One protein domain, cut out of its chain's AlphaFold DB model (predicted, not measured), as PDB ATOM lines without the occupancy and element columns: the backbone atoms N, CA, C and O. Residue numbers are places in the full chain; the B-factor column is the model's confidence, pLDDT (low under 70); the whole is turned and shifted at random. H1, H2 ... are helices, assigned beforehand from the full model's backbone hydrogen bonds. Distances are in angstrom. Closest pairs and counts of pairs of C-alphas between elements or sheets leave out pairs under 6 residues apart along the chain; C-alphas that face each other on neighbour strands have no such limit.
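What this domain is: This is residues 2 to 94 of the 295 residues of an uncharacterized protein of Steinernema carpocapsae (UniProt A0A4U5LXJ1). Three helices, H2, H3 and H4, pack into a small bundle, their centres making a triangle, and a fourth helix, H1, packs on H2 alone at a steep angle, on the side away from H3 and H4. H2 and H3 run side by side the same way, and the long stretch of residues 38 to 54 leads back from the last residue of H2 to the first of H3, whereas H3 and H4 form a helical hairpin; residues 15 to 21, of which 15 to 17 belong to H1, stick out from the rest. The printed part has 93 residues with four named helices, in the order H1, H2, H3, H4, and no named strand, and its class is all helix. It is compact, with a radius of gyration of the C-alphas of 12.7 A, and the C-alphas span 39 by 29 by 20 A along their three main axes.

Where its parts are: Residues 2 and 3 come before the first helix. H1 is residues 4 to 17, 19.5 A from first to last C-alpha, and begins with C-alpha 4 at (155.891, 130.652, 131.450). Residues 18 to 23 follow, and then H2, residues 24 to 37, 20.3 A long, from C-alpha 24 at (146.805, 117.245, 122.563) to C-alpha 37 at (150.993, 136.738, 126.266). Residues 38 to 54 hold no named element. H3 is residues 55 to 66, 16.6 A long. H4, the longest helix by residues, is residues 72 to 88, 24.7 A long, and ends with C-alpha 88 at (137.173, 124.758, 115.308). Residues 89 to 94 come after it.

How they stand to each other: H2 is the hub and touches the three other helices. H2 and H3 touch with 17 pairs of C-alphas within 8 A; the closest C-alphas are those of Ser 36 and Ile 65, 4.7 A apart. They run the same way at a shallow tilt of 9 degrees. H2 and H4 touch with residues 32 to 36 of H2 and residues 75 to 82 of H4 alone, and their closest C-alphas, those of Gln 35 and Asn 78, are 6.6 A apart. These two run opposite ways at a shallow tilt of 29 degrees. H3 and H4, the hairpin, touch with residues 62 to 66 of H3 alone; the closest C-alphas are those of Leu 66 and Ser 75, 5.1 A apart. They run opposite ways at a shallow tilt of 33 degrees, only just short of steep. H2, H3 and H4 are a bundle, a group of helices packed together, and the helix packing of the domain is mostly aligned, with 3 of 4 touching pairs at a shallow tilt. H1 touches H2, which meets it with residues 30 to 34 alone; the closest C-alphas, those of Val 4 and Val 33, are 7.1 A apart. H1 and H2 run opposite ways at a steep tilt of 49 degrees. H1 is apart from H3 and from H4. In H1, H2, H3 and H4 every O i to N i+4 pair is within hydrogen-bond range.

The domain as a whole: The two C-alphas farthest apart are those of Ser 19 and Ser 73, at 39.2 A. The C-alphas of the first and last printed residues, Gly 2 and Asn 94, are 28.1 A apart. The printed part has no cut. The link from H2 to H3 is long, with 17 residues, and its C-alphas lie 7 to 17 A from the mean of all C-alphas. The link from H1 to H2 is short, with 6 residues, and that from H3 to H4 is tight, with 5. The mean pLDDT of the printed part is 72.4; residues 2 to 22, 38 to 51 and 69 to 71 are under 70. The mean is 53 in H1 and 90 in H3.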
ATOM      1  N   GLY A   2     156.933 126.093 137.140       43.53
ATOM      2  CA  GLY A   2     157.818 126.446 136.020       43.53
ATOM      3  C   GLY A   2     157.420 127.784 135.395       43.53
ATOM      4  O   GLY A   2     156.228 128.044 135.220       43.53
ATOM      5  N   SER A   3     158.407 128.625 135.086       44.72
ATOM      6  CA  SER A   3     158.206 129.920 134.430       44.72
ATOM      7  C   SER A   3     157.531 129.745 133.063       44.72
ATOM      8  O   SER A   3     157.811 128.815 132.309       44.72
ATOM      9  N   VAL A   4     156.633 130.666 132.718       47.72
ATOM     10  CA  VAL A   4     155.891 130.652 131.450       47.72
ATOM     11  C   VAL A   4     156.821 130.849 130.240       47.72
ATOM     12  O   VAL A   4     156.532 130.341 129.162       47.72
ATOM     13  N   ALA A   5     157.952 131.545 130.416       45.97
ATOM     14  CA  ALA A   5     158.989 131.688 129.389       45.97
ATOM     15  C   ALA A   5     159.737 130.369 129.139       45.97
ATOM     16  O   ALA A   5     160.022 130.040 127.989       45.97
ATOM     17  N   ALA A   6     159.956 129.575 130.195       51.94
ATOM     18  CA  ALA A   6     160.466 128.217 130.042       51.94
ATOM     19  C   ALA A   6     159.494 127.376 129.201       51.94
ATOM     20  O   ALA A   6     159.918 126.757 128.244       51.94
ATOM     21  N   GLY A   7     158.179 127.483 129.430       50.34
ATOM     22  CA  GLY A   7     157.180 126.735 128.653       50.34
ATOM     23  C   GLY A   7     157.120 127.049 127.145       50.34
ATOM     24  O   GLY A   7     156.803 126.156 126.364       50.34
ATOM     25  N   VAL A   8     157.409 128.287 126.721       53.16
ATOM     26  CA  VAL A   8     157.468 128.668 125.289       53.16
ATOM     27  C   VAL A   8     158.789 128.219 124.657       53.16
ATOM     28  O   VAL A   8     158.785 127.651 123.567       53.16
ATOM     29  N   SER A   9     159.905 128.386 125.373       55.31
ATOM     30  CA  SER A   9     161.214 127.855 124.967       55.31
ATOM     31  C   SER A   9     161.186 126.325 124.846       55.31
ATOM     32  O   SER A   9     161.641 125.766 123.851       55.31
ATOM     33  N   ASP A  10     160.526 125.649 125.791       55.53
ATOM     34  CA  ASP A  10     160.289 124.206 125.784       55.53
ATOM     35  C   ASP A  10     159.440 123.780 124.578       55.53
ATOM     36  O   ASP A  10     159.642 122.689 124.056       55.53
ATOM     37  N   PHE A  11     158.508 124.614 124.093       53.72
ATOM     38  CA  PHE A  11     157.718 124.328 122.886       53.72
ATOM     39  C   PHE A  11     158.550 124.423 121.618       53.72
ATOM     40  O   PHE A  11     158.454 123.542 120.767       53.72
ATOM     41  N   GLU A  12     159.358 125.471 121.471       53.50
ATOM     42  CA  GLU A  12     160.265 125.566 120.334       53.50
ATOM     43  C   GLU A  12     161.299 124.447 120.359       53.50
ATOM     44  O   GLU A  12     161.552 123.839 119.320       53.50
ATOM     45  N   ALA A  13     161.829 124.120 121.538       57.59
ATOM     46  CA  ALA A  13     162.709 122.983 121.737       57.59
ATOM     47  C   ALA A  13     161.994 121.676 121.372       57.59
ATOM     48  O   ALA A  13     162.506 120.941 120.536       57.59
ATOM     49  N   LEU A  14     160.787 121.402 121.881       55.19
ATOM     50  CA  LEU A  14     159.991 120.207 121.551       55.19
ATOM     51  C   LEU A  14     159.630 120.139 120.062       55.19
ATOM     52  O   LEU A  14     159.695 119.069 119.459       55.19
ATOM     53  N   ARG A  15     159.282 121.265 119.436       54.59
ATOM     54  CA  ARG A  15     158.977 121.351 118.002       54.59
ATOM     55  C   ARG A  15     160.218 121.108 117.139       54.59
ATOM     56  O   ARG A  15     160.085 120.500 116.083       54.59
ATOM     57  N   LYS A  16     161.393 121.578 117.572       56.03
ATOM     58  CA  LYS A  16     162.677 121.434 116.860       56.03
ATOM     59  C   LYS A  16     163.342 120.070 117.097       56.03
ATOM     60  O   LYS A  16     164.044 119.595 116.215       56.03
ATOM     61  N   THR A  17     163.127 119.435 118.252       48.59
ATOM     62  CA  THR A  17     163.826 118.196 118.661       48.59
ATOM     63  C   THR A  17     163.022 116.915 118.465       48.59
ATOM     64  O   THR A  17     163.615 115.840 118.389       48.59
ATOM     65  N   THR A  18     161.690 116.982 118.366       48.19
ATOM     66  CA  THR A  18     160.870 115.765 118.328       48.19
ATOM     67  C   THR A  18     160.321 115.496 116.928       48.19
ATOM     68  O   THR A  18     159.455 116.215 116.440       48.19
ATOM     69  N   SER A  19     160.725 114.376 116.324       52.09
ATOM     70  CA  SER A  19     160.049 113.774 115.159       52.09
ATOM     71  C   SER A  19     158.666 113.183 115.497       52.09
ATOM     72  O   SER A  19     157.961 112.696 114.615       52.09
ATOM     73  N   LYS A  20     158.266 113.208 116.779       54.59
ATOM     74  CA  LYS A  20     157.018 112.634 117.299       54.59
ATOM     75  C   LYS A  20     155.904 113.676 117.428       54.59
ATOM     76  O   LYS A  20     156.123 114.861 117.670       54.59
ATOM     77  N   GLN A  21     154.669 113.196 117.320       62.72
ATOM     78  CA  GLN A  21     153.454 113.990 117.462       62.72
ATOM     79  C   GLN A  21     153.324 114.575 118.884       62.72
ATOM     80  O   GLN A  21     153.170 113.838 119.852       62.72
ATOM     81  N   ILE A  22     153.365 115.910 119.007       68.38
ATOM     82  CA  ILE A  22     153.033 116.629 120.256       68.38
ATOM     83  C   ILE A  22     151.639 116.198 120.766       68.38
ATOM     84  O   ILE A  22     150.689 116.290 119.982       68.38
ATOM     85  N   PRO A  23     151.494 115.783 122.044       75.12
ATOM     86  CA  PRO A  23     150.204 115.414 122.634       75.12
ATOM     87  C   PRO A  23     149.196 116.573 122.704       75.12
ATOM     88  O   PRO A  23     149.568 117.721 122.955       75.12
ATOM     89  N   ASP A  24     147.902 116.260 122.596       76.19
ATOM     90  CA  ASP A  24     146.805 117.245 122.563       76.19
ATOM     91  C   ASP A  24     146.751 118.160 123.794       76.19
ATOM     92  O   ASP A  24     146.557 119.373 123.682       76.19
ATOM     93  N   TRP A  25     146.977 117.604 124.989       79.38
ATOM     94  CA  TRP A  25     146.994 118.386 126.229       79.38
ATOM     95  C   TRP A  25     148.123 119.426 126.243       79.38
ATOM     96  O   TRP A  25     147.946 120.524 126.778       79.38
ATOM     97  N   ALA A  26     149.277 119.097 125.650       76.31
ATOM     98  CA  ALA A  26     150.423 119.994 125.577       76.31
ATOM     99  C   ALA A  26     150.134 121.120 124.582       76.31
ATOM    100  O   ALA A  26     150.352 122.284 124.911       76.31
ATOM    101  N   ALA A  27     149.541 120.795 123.429       77.50
ATOM    102  CA  ALA A  27     149.112 121.784 122.444       77.50
ATOM    103  C   ALA A  27     148.137 122.813 123.047       77.50
ATOM    104  O   ALA A  27     148.359 124.017 122.926       77.50
ATOM    105  N   VAL A  28     147.107 122.366 123.776       80.81
ATOM    106  CA  VAL A  28     146.135 123.269 124.421       80.81
ATOM    107  C   VAL A  28     146.774 124.102 125.535       80.81
ATOM    108  O   VAL A  28     146.535 125.309 125.613       80.81
ATOM    109  N   LYS A  29     147.626 123.503 126.377       82.06
ATOM    110  CA  LYS A  29     148.337 124.233 127.438       82.06
ATOM    111  C   LYS A  29     149.231 125.329 126.857       82.06
ATOM    112  O   LYS A  29     149.207 126.453 127.355       82.06
ATOM    113  N   LEU A  30     150.002 125.017 125.824       75.00
ATOM    114  CA  LEU A  30     150.954 125.943 125.215       75.00
ATOM    115  C   LEU A  30     150.247 127.042 124.427       75.00
ATOM    116  O   LEU A  30     150.568 128.212 124.603       75.00
ATOM    117  N   ALA A  31     149.206 126.702 123.667       78.00
ATOM    118  CA  ALA A  31     148.393 127.702 122.987       78.00
ATOM    119  C   ALA A  31     147.702 128.662 123.969       78.00
ATOM    120  O   ALA A  31     147.580 129.846 123.674       78.00
ATOM    121  N   SER A  32     147.303 128.189 125.157       80.69
ATOM    122  CA  SER A  32     146.763 129.079 126.194       80.69
ATOM    123  C   SER A  32     147.806 130.043 126.762       80.69
ATOM    124  O   SER A  32     147.488 131.193 127.043       80.69
ATOM    125  N   VAL A  33     149.062 129.597 126.885       80.75
ATOM    126  CA  VAL A  33     150.190 130.447 127.295       80.75
ATOM    127  C   VAL A  33     150.470 131.511 126.241       80.75
ATOM    128  O   VAL A  33     150.514 132.694 126.568       80.75
ATOM    129  N   ALA A  34     150.607 131.093 124.988       76.62
ATOM    130  CA  ALA A  34     150.866 131.972 123.858       76.62
ATOM    131  C   ALA A  34     149.765 133.049 123.745       76.62
ATOM    132  O   ALA A  34     150.038 134.249 123.816       76.62
ATOM    133  N   GLN A  35     148.494 132.624 123.767       80.19
ATOM    134  CA  GLN A  35     147.347 133.534 123.736       80.19
ATOM    135  C   GLN A  35     147.300 134.483 124.946       80.19
ATOM    136  O   GLN A  35     146.919 135.639 124.781       80.19
ATOM    137  N   SER A  36     147.702 134.040 126.144       76.19
ATOM    138  CA  SER A  36     147.756 134.908 127.332       76.19
ATOM    139  C   SER A  36     148.807 136.020 127.228       76.19
ATOM    140  O   SER A  36     148.611 137.092 127.787       76.19
ATOM    141  N   LYS A  37     149.892 135.786 126.479       72.06
ATOM    142  CA  LYS A  37     150.993 136.738 126.266       72.06
ATOM    143  C   LYS A  37     150.902 137.526 124.963       72.06
ATOM    144  O   LYS A  37     151.762 138.357 124.700       72.06
ATOM    145  N   LYS A  38     149.865 137.284 124.153       68.81
ATOM    146  CA  LYS A  38     149.709 137.854 122.800       68.81
ATOM    147  C   LYS A  38     150.804 137.403 121.818       68.81
ATOM    148  O   LYS A  38     150.960 138.007 120.760       68.81
ATOM    149  N   GLU A  39     151.519 136.330 122.138       60.44
ATOM    150  CA  GLU A  39     152.548 135.736 121.289       60.44
ATOM    151  C   GLU A  39     151.914 134.604 120.464       60.44
ATOM    152  O   GLU A  39     151.146 133.809 120.989       60.44
ATOM    153  N   ASP A  40     152.184 134.582 119.158       55.41
ATOM    154  CA  ASP A  40     151.769 133.590 118.152       55.41
ATOM    155  C   ASP A  40     150.296 133.091 118.166       55.41
ATOM    156  O   ASP A  40     149.865 132.207 118.914       55.41
ATOM    157  N   ARG A  41     149.514 133.595 117.201       53.03
ATOM    158  CA  ARG A  41     148.100 133.239 116.979       53.03
ATOM    159  C   ARG A  41     147.901 131.859 116.331       53.03
ATOM    160  O   ARG A  41     146.754 131.441 116.161       53.03
ATOM    161  N   HIS A  42     148.974 131.145 115.985       54.16
ATOM    162  CA  HIS A  42     148.928 129.889 115.231       54.16
ATOM    163  C   HIS A  42     149.233 128.622 116.050       54.16
ATOM    164  O   HIS A  42     149.251 127.525 115.495       54.16
ATOM    165  N   ALA A  43     149.406 128.722 117.373       56.41
ATOM    166  CA  ALA A  43     149.780 127.580 118.221       56.41
ATOM    167  C   ALA A  43     148.770 126.404 118.208       56.41
ATOM    168  O   ALA A  43     149.149 125.243 118.360       56.41
ATOM    169  N   LEU A  44     147.483 126.686 117.978       56.34
ATOM    170  CA  LEU A  44     146.455 125.691 117.653       56.34
ATOM    171  C   LEU A  44     146.318 125.635 116.125       56.34
ATOM    172  O   LEU A  44     145.494 126.346 115.571       56.34
ATOM    173  N   GLN A  45     147.141 124.846 115.436       56.31
ATOM    174  CA  GLN A  45     147.012 124.587 113.985       56.31
ATOM    175  C   GLN A  45     146.699 123.113 113.674       56.31
ATOM    176  O   GLN A  45     146.776 122.670 112.530       56.31
ATOM    177  N   ARG A  46     146.352 122.315 114.691       58.66
ATOM    178  CA  ARG A  46     146.115 120.874 114.545       58.66
ATOM    179  C   ARG A  46     144.650 120.538 114.775       58.66
ATOM    180  O   ARG A  46     144.106 120.858 115.823       58.66
ATOM    181  N   PHE A  47     144.037 119.843 113.822       52.75
ATOM    182  CA  PHE A  47     142.739 119.203 114.026       52.75
ATOM    183  C   PHE A  47     142.913 117.935 114.857       52.75
ATOM    184  O   PHE A  47     143.581 116.997 114.413       52.75
ATOM    185  N   ALA A  48     142.267 117.862 116.019       57.53
ATOM    186  CA  ALA A  48     142.163 116.599 116.728       57.53
ATOM    187  C   ALA A  48     141.020 115.772 116.135       57.53
ATOM    188  O   ALA A  48     139.841 116.093 116.295       57.53
ATOM    189  N   ARG A  49     141.367 114.694 115.422       48.69
ATOM    190  CA  ARG A  49     140.375 113.704 114.975       48.69
ATOM    191  C   ARG A  49     139.854 112.870 116.155       48.69
ATOM    192  O   ARG A  49     138.653 112.649 116.209       48.69
ATOM    193  N   ASN A  50     140.726 112.526 117.114       52.72
ATOM    194  CA  ASN A  50     140.427 111.783 118.350       52.72
ATOM    195  C   ASN A  50     141.153 112.423 119.550       52.72
ATOM    196  O   ASN A  50     142.147 111.884 120.030       52.72
ATOM    197  N   SER A  51     140.699 113.602 119.989       62.50
ATOM    198  CA  SER A  51     141.347 114.317 121.096       62.50
ATOM    199  C   SER A  51     141.299 113.507 122.393       62.50
ATOM    200  O   SER A  51     140.209 113.187 122.865       62.50
ATOM    201  N   THR A  52     142.448 113.237 123.019       74.50
ATOM    202  CA  THR A  52     142.491 112.616 124.361       74.50
ATOM    203  C   THR A  52     142.433 113.651 125.488       74.50
ATOM    204  O   THR A  52     142.727 113.333 126.642       74.50
ATOM    205  N   ILE A  53     142.129 114.915 125.172       79.62
ATOM    206  CA  ILE A  53     142.146 115.989 126.163       79.62
ATOM    207  C   ILE A  53     140.956 115.897 127.119       79.62
ATOM    208  O   ILE A  53     139.802 115.737 126.721       79.62
ATOM    209  N   THR A  54     141.237 116.057 128.408       85.56
ATOM    210  CA  THR A  54     140.202 116.114 129.443       85.56
ATOM    211  C   THR A  54     139.594 117.513 129.529       85.56
ATOM    212  O   THR A  54     140.252 118.519 129.254       85.56
ATOM    213  N   ILE A  55     138.340 117.604 129.980       85.69
ATOM    214  CA  ILE A  55     137.683 118.902 130.185       85.69
ATOM    215  C   ILE A  55     138.439 119.776 131.194       85.69
ATOM    216  O   ILE A  55     138.559 120.978 130.981       85.69
ATOM    217  N   GLU A  56     139.017 119.195 132.248       88.25
ATOM    218  CA  GLU A  56     139.746 119.947 133.278       88.25
ATOM    219  C   GLU A  56     141.017 120.614 132.735       88.25
ATOM    220  O   GLU A  56     141.326 121.752 133.096       88.25
ATOM    221  N   GLN A  57     141.709 119.970 131.788       88.44
ATOM    222  CA  GLN A  57     142.844 120.583 131.090       88.44
ATOM    223  C   GLN A  57     142.405 121.807 130.273       88.44
ATOM    224  O   GLN A  57     143.066 122.845 130.313       88.44
ATOM    225  N   VAL A  58     141.263 121.721 129.586       89.62
ATOM    226  CA  VAL A  58     140.713 122.838 128.802       89.62
ATOM    227  C   VAL A  58     140.219 123.967 129.712       89.62
ATOM    228  O   VAL A  58     140.516 125.134 129.461       89.62
ATOM    229  N   LYS A  59     139.533 123.637 130.812       91.50
ATOM    230  CA  LYS A  59     139.106 124.611 131.830       91.50
ATOM    231  C   LYS A  59     140.299 125.377 132.402       91.50
ATOM    232  O   LYS A  59     140.252 126.600 132.501       91.50
ATOM    233  N   SER A  60     141.377 124.670 132.752       90.06
ATOM    234  CA  SER A  60     142.616 125.277 133.257       90.06
ATOM    235  C   SER A  60     143.247 126.228 132.235       90.06
ATOM    236  O   SER A  60     143.672 127.326 132.594       90.06
ATOM    237  N   ALA A  61     143.264 125.843 130.956       89.88
ATOM    238  CA  ALA A  61     143.767 126.673 129.866       89.88
ATOM    239  C   ALA A  61     142.957 127.972 129.690       89.88
ATOM    240  O   ALA A  61     143.539 129.051 129.643       89.88
ATOM    241  N   VAL A  62     141.623 127.893 129.664       92.50
ATOM    242  CA  VAL A  62     140.755 129.081 129.547       92.50
ATOM    243  C   VAL A  62     140.916 130.004 130.760       92.50
ATOM    244  O   VAL A  62     141.111 131.206 130.592       92.50
ATOM    245  N   ARG A  63     140.910 129.450 131.983       92.94
ATOM    246  CA  ARG A  63     141.104 130.236 133.217       92.94
ATOM    247  C   ARG A  63     142.437 130.975 133.239       92.94
ATOM    248  O   ARG A  63     142.482 132.100 133.717       92.94
ATOM    249  N   ARG A  64     143.501 130.380 132.691       91.50
ATOM    250  CA  ARG A  64     144.814 131.030 132.583       91.50
ATOM    251  C   ARG A  64     144.764 132.303 131.749       91.50
ATOM    252  O   ARG A  64     145.342 133.299 132.152       91.50
ATOM    253  N   ILE A  65     144.073 132.269 130.612       90.94
ATOM    254  CA  ILE A  65     143.943 133.442 129.738       90.94
ATOM    255  C   ILE A  65     143.101 134.520 130.428       90.94
ATOM    256  O   ILE A  65     143.471 135.687 130.412       90.94
ATOM    257  N   LEU A  66     142.007 134.125 131.088       91.69
ATOM    258  CA  LEU A  66     141.138 135.043 131.835       91.69
ATOM    259  C   LEU A  66     141.823 135.701 133.045       91.69
ATOM    260  O   LEU A  66     141.377 136.761 133.486       91.69
ATOM    261  N   ALA A  67     142.865 135.065 133.581       87.44
ATOM    262  CA  ALA A  67     143.669 135.543 134.705       87.44
ATOM    263  C   ALA A  67     144.995 136.202 134.276       87.44
ATOM    264  O   ALA A  67     145.811 136.509 135.136       87.44
ATOM    265  N   ALA A  68     145.240 136.364 132.973       83.69
ATOM    266  CA  ALA A  68     146.489 136.920 132.462       83.69
ATOM    267  C   ALA A  68     146.627 138.422 132.756       83.69
ATOM    268  O   ALA A  68     145.630 139.147 132.799       83.69
ATOM    269  N   ASP A  69     147.875 138.879 132.878       64.06
ATOM    270  CA  ASP A  69     148.213 140.286 133.086       64.06
ATOM    271  C   ASP A  69     147.783 141.125 131.867       64.06
ATOM    272  O   ASP A  69     148.260 140.940 130.746       64.06
ATOM    273  N   GLY A  70     146.830 142.032 132.077       62.50
ATOM    274  CA  GLY A  70     146.224 142.867 131.042       62.50
ATOM    275  C   GLY A  70     144.922 143.503 131.528       62.50
ATOM    276  O   GLY A  70     144.482 143.268 132.655       62.50
ATOM    277  N   THR A  71     144.267 144.311 130.686       68.94
ATOM    278  CA  THR A  71     142.925 144.802 131.040       68.94
ATOM    279  C   THR A  71     141.937 143.632 131.097       68.94
ATOM    280  O   THR A  71     142.028 142.661 130.336       68.94
ATOM    281  N   SER A  72     140.957 143.715 131.997       76.38
ATOM    282  CA  SER A  72     139.921 142.686 132.143       76.38
ATOM    283  C   SER A  72     139.164 142.441 130.826       76.38
ATOM    284  O   SER A  72     138.869 141.296 130.488       76.38
ATOM    285  N   SER A  73     138.919 143.492 130.043       82.75
ATOM    286  CA  SER A  73     138.282 143.399 128.724       82.75
ATOM    287  C   SER A  73     139.131 142.612 127.716       82.75
ATOM    288  O   SER A  73     138.640 141.702 127.050       82.75
ATOM    289  N   GLU A  74     140.434 142.891 127.651       85.94
ATOM    290  CA  GLU A  74     141.330 142.248 126.688       85.94
ATOM    291  C   GLU A  74     141.555 140.757 126.988       85.94
ATOM    292  O   GLU A  74     141.496 139.921 126.084       85.94
ATOM    293  N   SER A  75     141.764 140.400 128.259       88.44
ATOM    294  CA  SER A  75     141.890 138.994 128.685       88.44
ATOM    295  C   SER A  75     140.638 138.175 128.349       88.44
ATOM    296  O   SER A  75     140.737 137.017 127.936       88.44
ATOM    297  N   PHE A  76     139.458 138.788 128.471       92.25
ATOM    298  CA  PHE A  76     138.186 138.158 128.132       92.25
ATOM    299  C   PHE A  76     138.061 137.894 126.627       92.25
ATOM    300  O   PHE A  76     137.747 136.772 126.224       92.25
ATOM    301  N   GLU A  77     138.388 138.879 125.791       90.94
ATOM    302  CA  GLU A  77     138.346 138.726 124.334       90.94
ATOM    303  C   GLU A  77     139.368 137.691 123.834       90.94
ATOM    304  O   GLU A  77     139.057 136.830 123.007       90.94
ATOM    305  N   ASN A  78     140.571 137.670 124.414       88.81
ATOM    306  CA  ASN A  78     141.564 136.634 124.132       88.81
ATOM    307  C   ASN A  78     141.057 135.230 124.488       88.81
ATOM    308  O   ASN A  78     141.281 134.275 123.735       88.81
ATOM    309  N   ALA A  79     140.342 135.088 125.608       92.62
ATOM    310  CA  ALA A  79     139.729 133.823 125.990       92.62
ATOM    311  C   ALA A  79     138.595 133.420 125.029       92.62
ATOM    312  O   ALA A  79     138.501 132.240 124.678       92.62
ATOM    313  N   LYS A  80     137.783 134.370 124.536       92.75
ATOM    314  CA  LYS A  80     136.757 134.119 123.502       92.75
ATOM    315  C   LYS A  80     137.382 133.591 122.214       92.75
ATOM    316  O   LYS A  80     136.950 132.558 121.699       92.75
ATOM    317  N   GLN A  81     138.444 134.237 121.733       89.75
ATOM    318  CA  GLN A  81     139.175 133.798 120.539       89.75
ATOM    319  C   GLN A  81     139.784 132.405 120.721       89.75
ATOM    320  O   GLN A  81     139.682 131.557 119.831       89.75
ATOM    321  N   PHE A  82     140.372 132.136 121.887       90.19
ATOM    322  CA  PHE A  82     140.886 130.811 122.219       90.19
ATOM    323  C   PHE A  82     139.782 129.751 122.208       90.19
ATOM    324  O   PHE A  82     139.941 128.698 121.594       90.19
ATOM    325  N   TYR A  83     138.634 130.039 122.824       90.62
ATOM    326  CA  TYR A  83     137.486 129.138 122.840       90.62
ATOM    327  C   TYR A  83     136.919 128.873 121.440       90.62
ATOM    328  O   TYR A  83     136.603 127.726 121.117       90.62
ATOM    329  N   LYS A  84     136.864 129.891 120.574       88.12
ATOM    330  CA  LYS A  84     136.491 129.719 119.165       88.12
ATOM    331  C   LYS A  84     137.419 128.722 118.459       88.12
ATOM    332  O   LYS A  84     136.928 127.772 117.853       88.12
ATOM    333  N   ARG A  85     138.740 128.849 118.639       85.81
ATOM    334  CA  ARG A  85     139.717 127.880 118.105       85.81
ATOM    335  C   ARG A  85     139.531 126.483 118.700       85.81
ATOM    336  O   ARG A  85     139.559 125.500 117.969       85.81
ATOM    337  N   LEU A  86     139.295 126.362 120.009       86.75
ATOM    338  CA  LEU A  86     139.029 125.062 120.643       86.75
ATOM    339  C   LEU A  86     137.833 124.340 120.004       86.75
ATOM    340  O   LEU A  86     137.855 123.114 119.881       86.75
ATOM    341  N   ILE A  87     136.801 125.080 119.590       85.44
ATOM    342  CA  ILE A  87     135.658 124.531 118.850       85.44
ATOM    343  C   ILE A  87     136.076 124.113 117.440       85.44
ATOM    344  O   ILE A  87     135.804 122.976 117.053       85.44
ATOM    345  N   GLU A  88     136.729 125.004 116.690       81.12
ATOM    346  CA  GLU A  88     137.173 124.758 115.308       81.12
ATOM    347  C   GLU A  88     138.040 123.494 115.212       81.12
ATOM    348  O   GLU A  88     137.810 122.642 114.357       81.12
ATOM    349  N   TYR A  89     138.960 123.311 116.159       78.94
ATOM    350  CA  TYR A  89     139.894 122.184 116.195       78.94
ATOM    351  C   TYR A  89     139.401 120.957 116.977       78.94
ATOM    352  O   TYR A  89     140.149 119.990 117.122       78.94
ATOM    353  N   ARG A  90     138.147 120.965 117.455       79.25
ATOM    354  CA  ARG A  90     137.509 119.857 118.198       79.25
ATOM    355  C   ARG A  90     138.209 119.475 119.517       79.25
ATOM    356  O   ARG A  90     138.113 118.339 119.970       79.25
ATOM    357  N   PHE A  91     138.828 120.441 120.197       81.00
ATOM    358  CA  PHE A  91     139.404 120.289 121.546       81.00
ATOM    359  C   PHE A  91     138.415 120.611 122.679       81.00
ATOM    360  O   PHE A  91     138.816 120.810 123.823       81.00
ATOM    361  N   CYS A  92     137.119 120.698 122.375       79.19
ATOM    362  CA  CYS A  92     136.083 121.126 123.310       79.19
ATOM    363  C   CYS A  92     135.121 119.968 123.649       79.19
ATOM    364  O   CYS A  92     134.070 119.843 123.008       79.19
ATOM    365  N   PRO A  93     135.464 119.107 124.632       76.12
ATOM    366  CA  PRO A  93     134.675 117.915 124.952       76.12
ATOM    367  C   PRO A  93     133.338 118.243 125.635       76.12
ATOM    368  O   PRO A  93     132.341 117.576 125.381       76.12
ATOM    369  N   ASN A  94     133.279 119.294 126.462       83.81
ATOM    370  CA  ASN A  94     132.054 119.756 127.119       83.81
ATOM    371  C   ASN A  94     131.955 121.284 127.017       83.81
ATOM    372  O   ASN A  94     132.765 122.006 127.593       83.81
TER     373      ASN A  94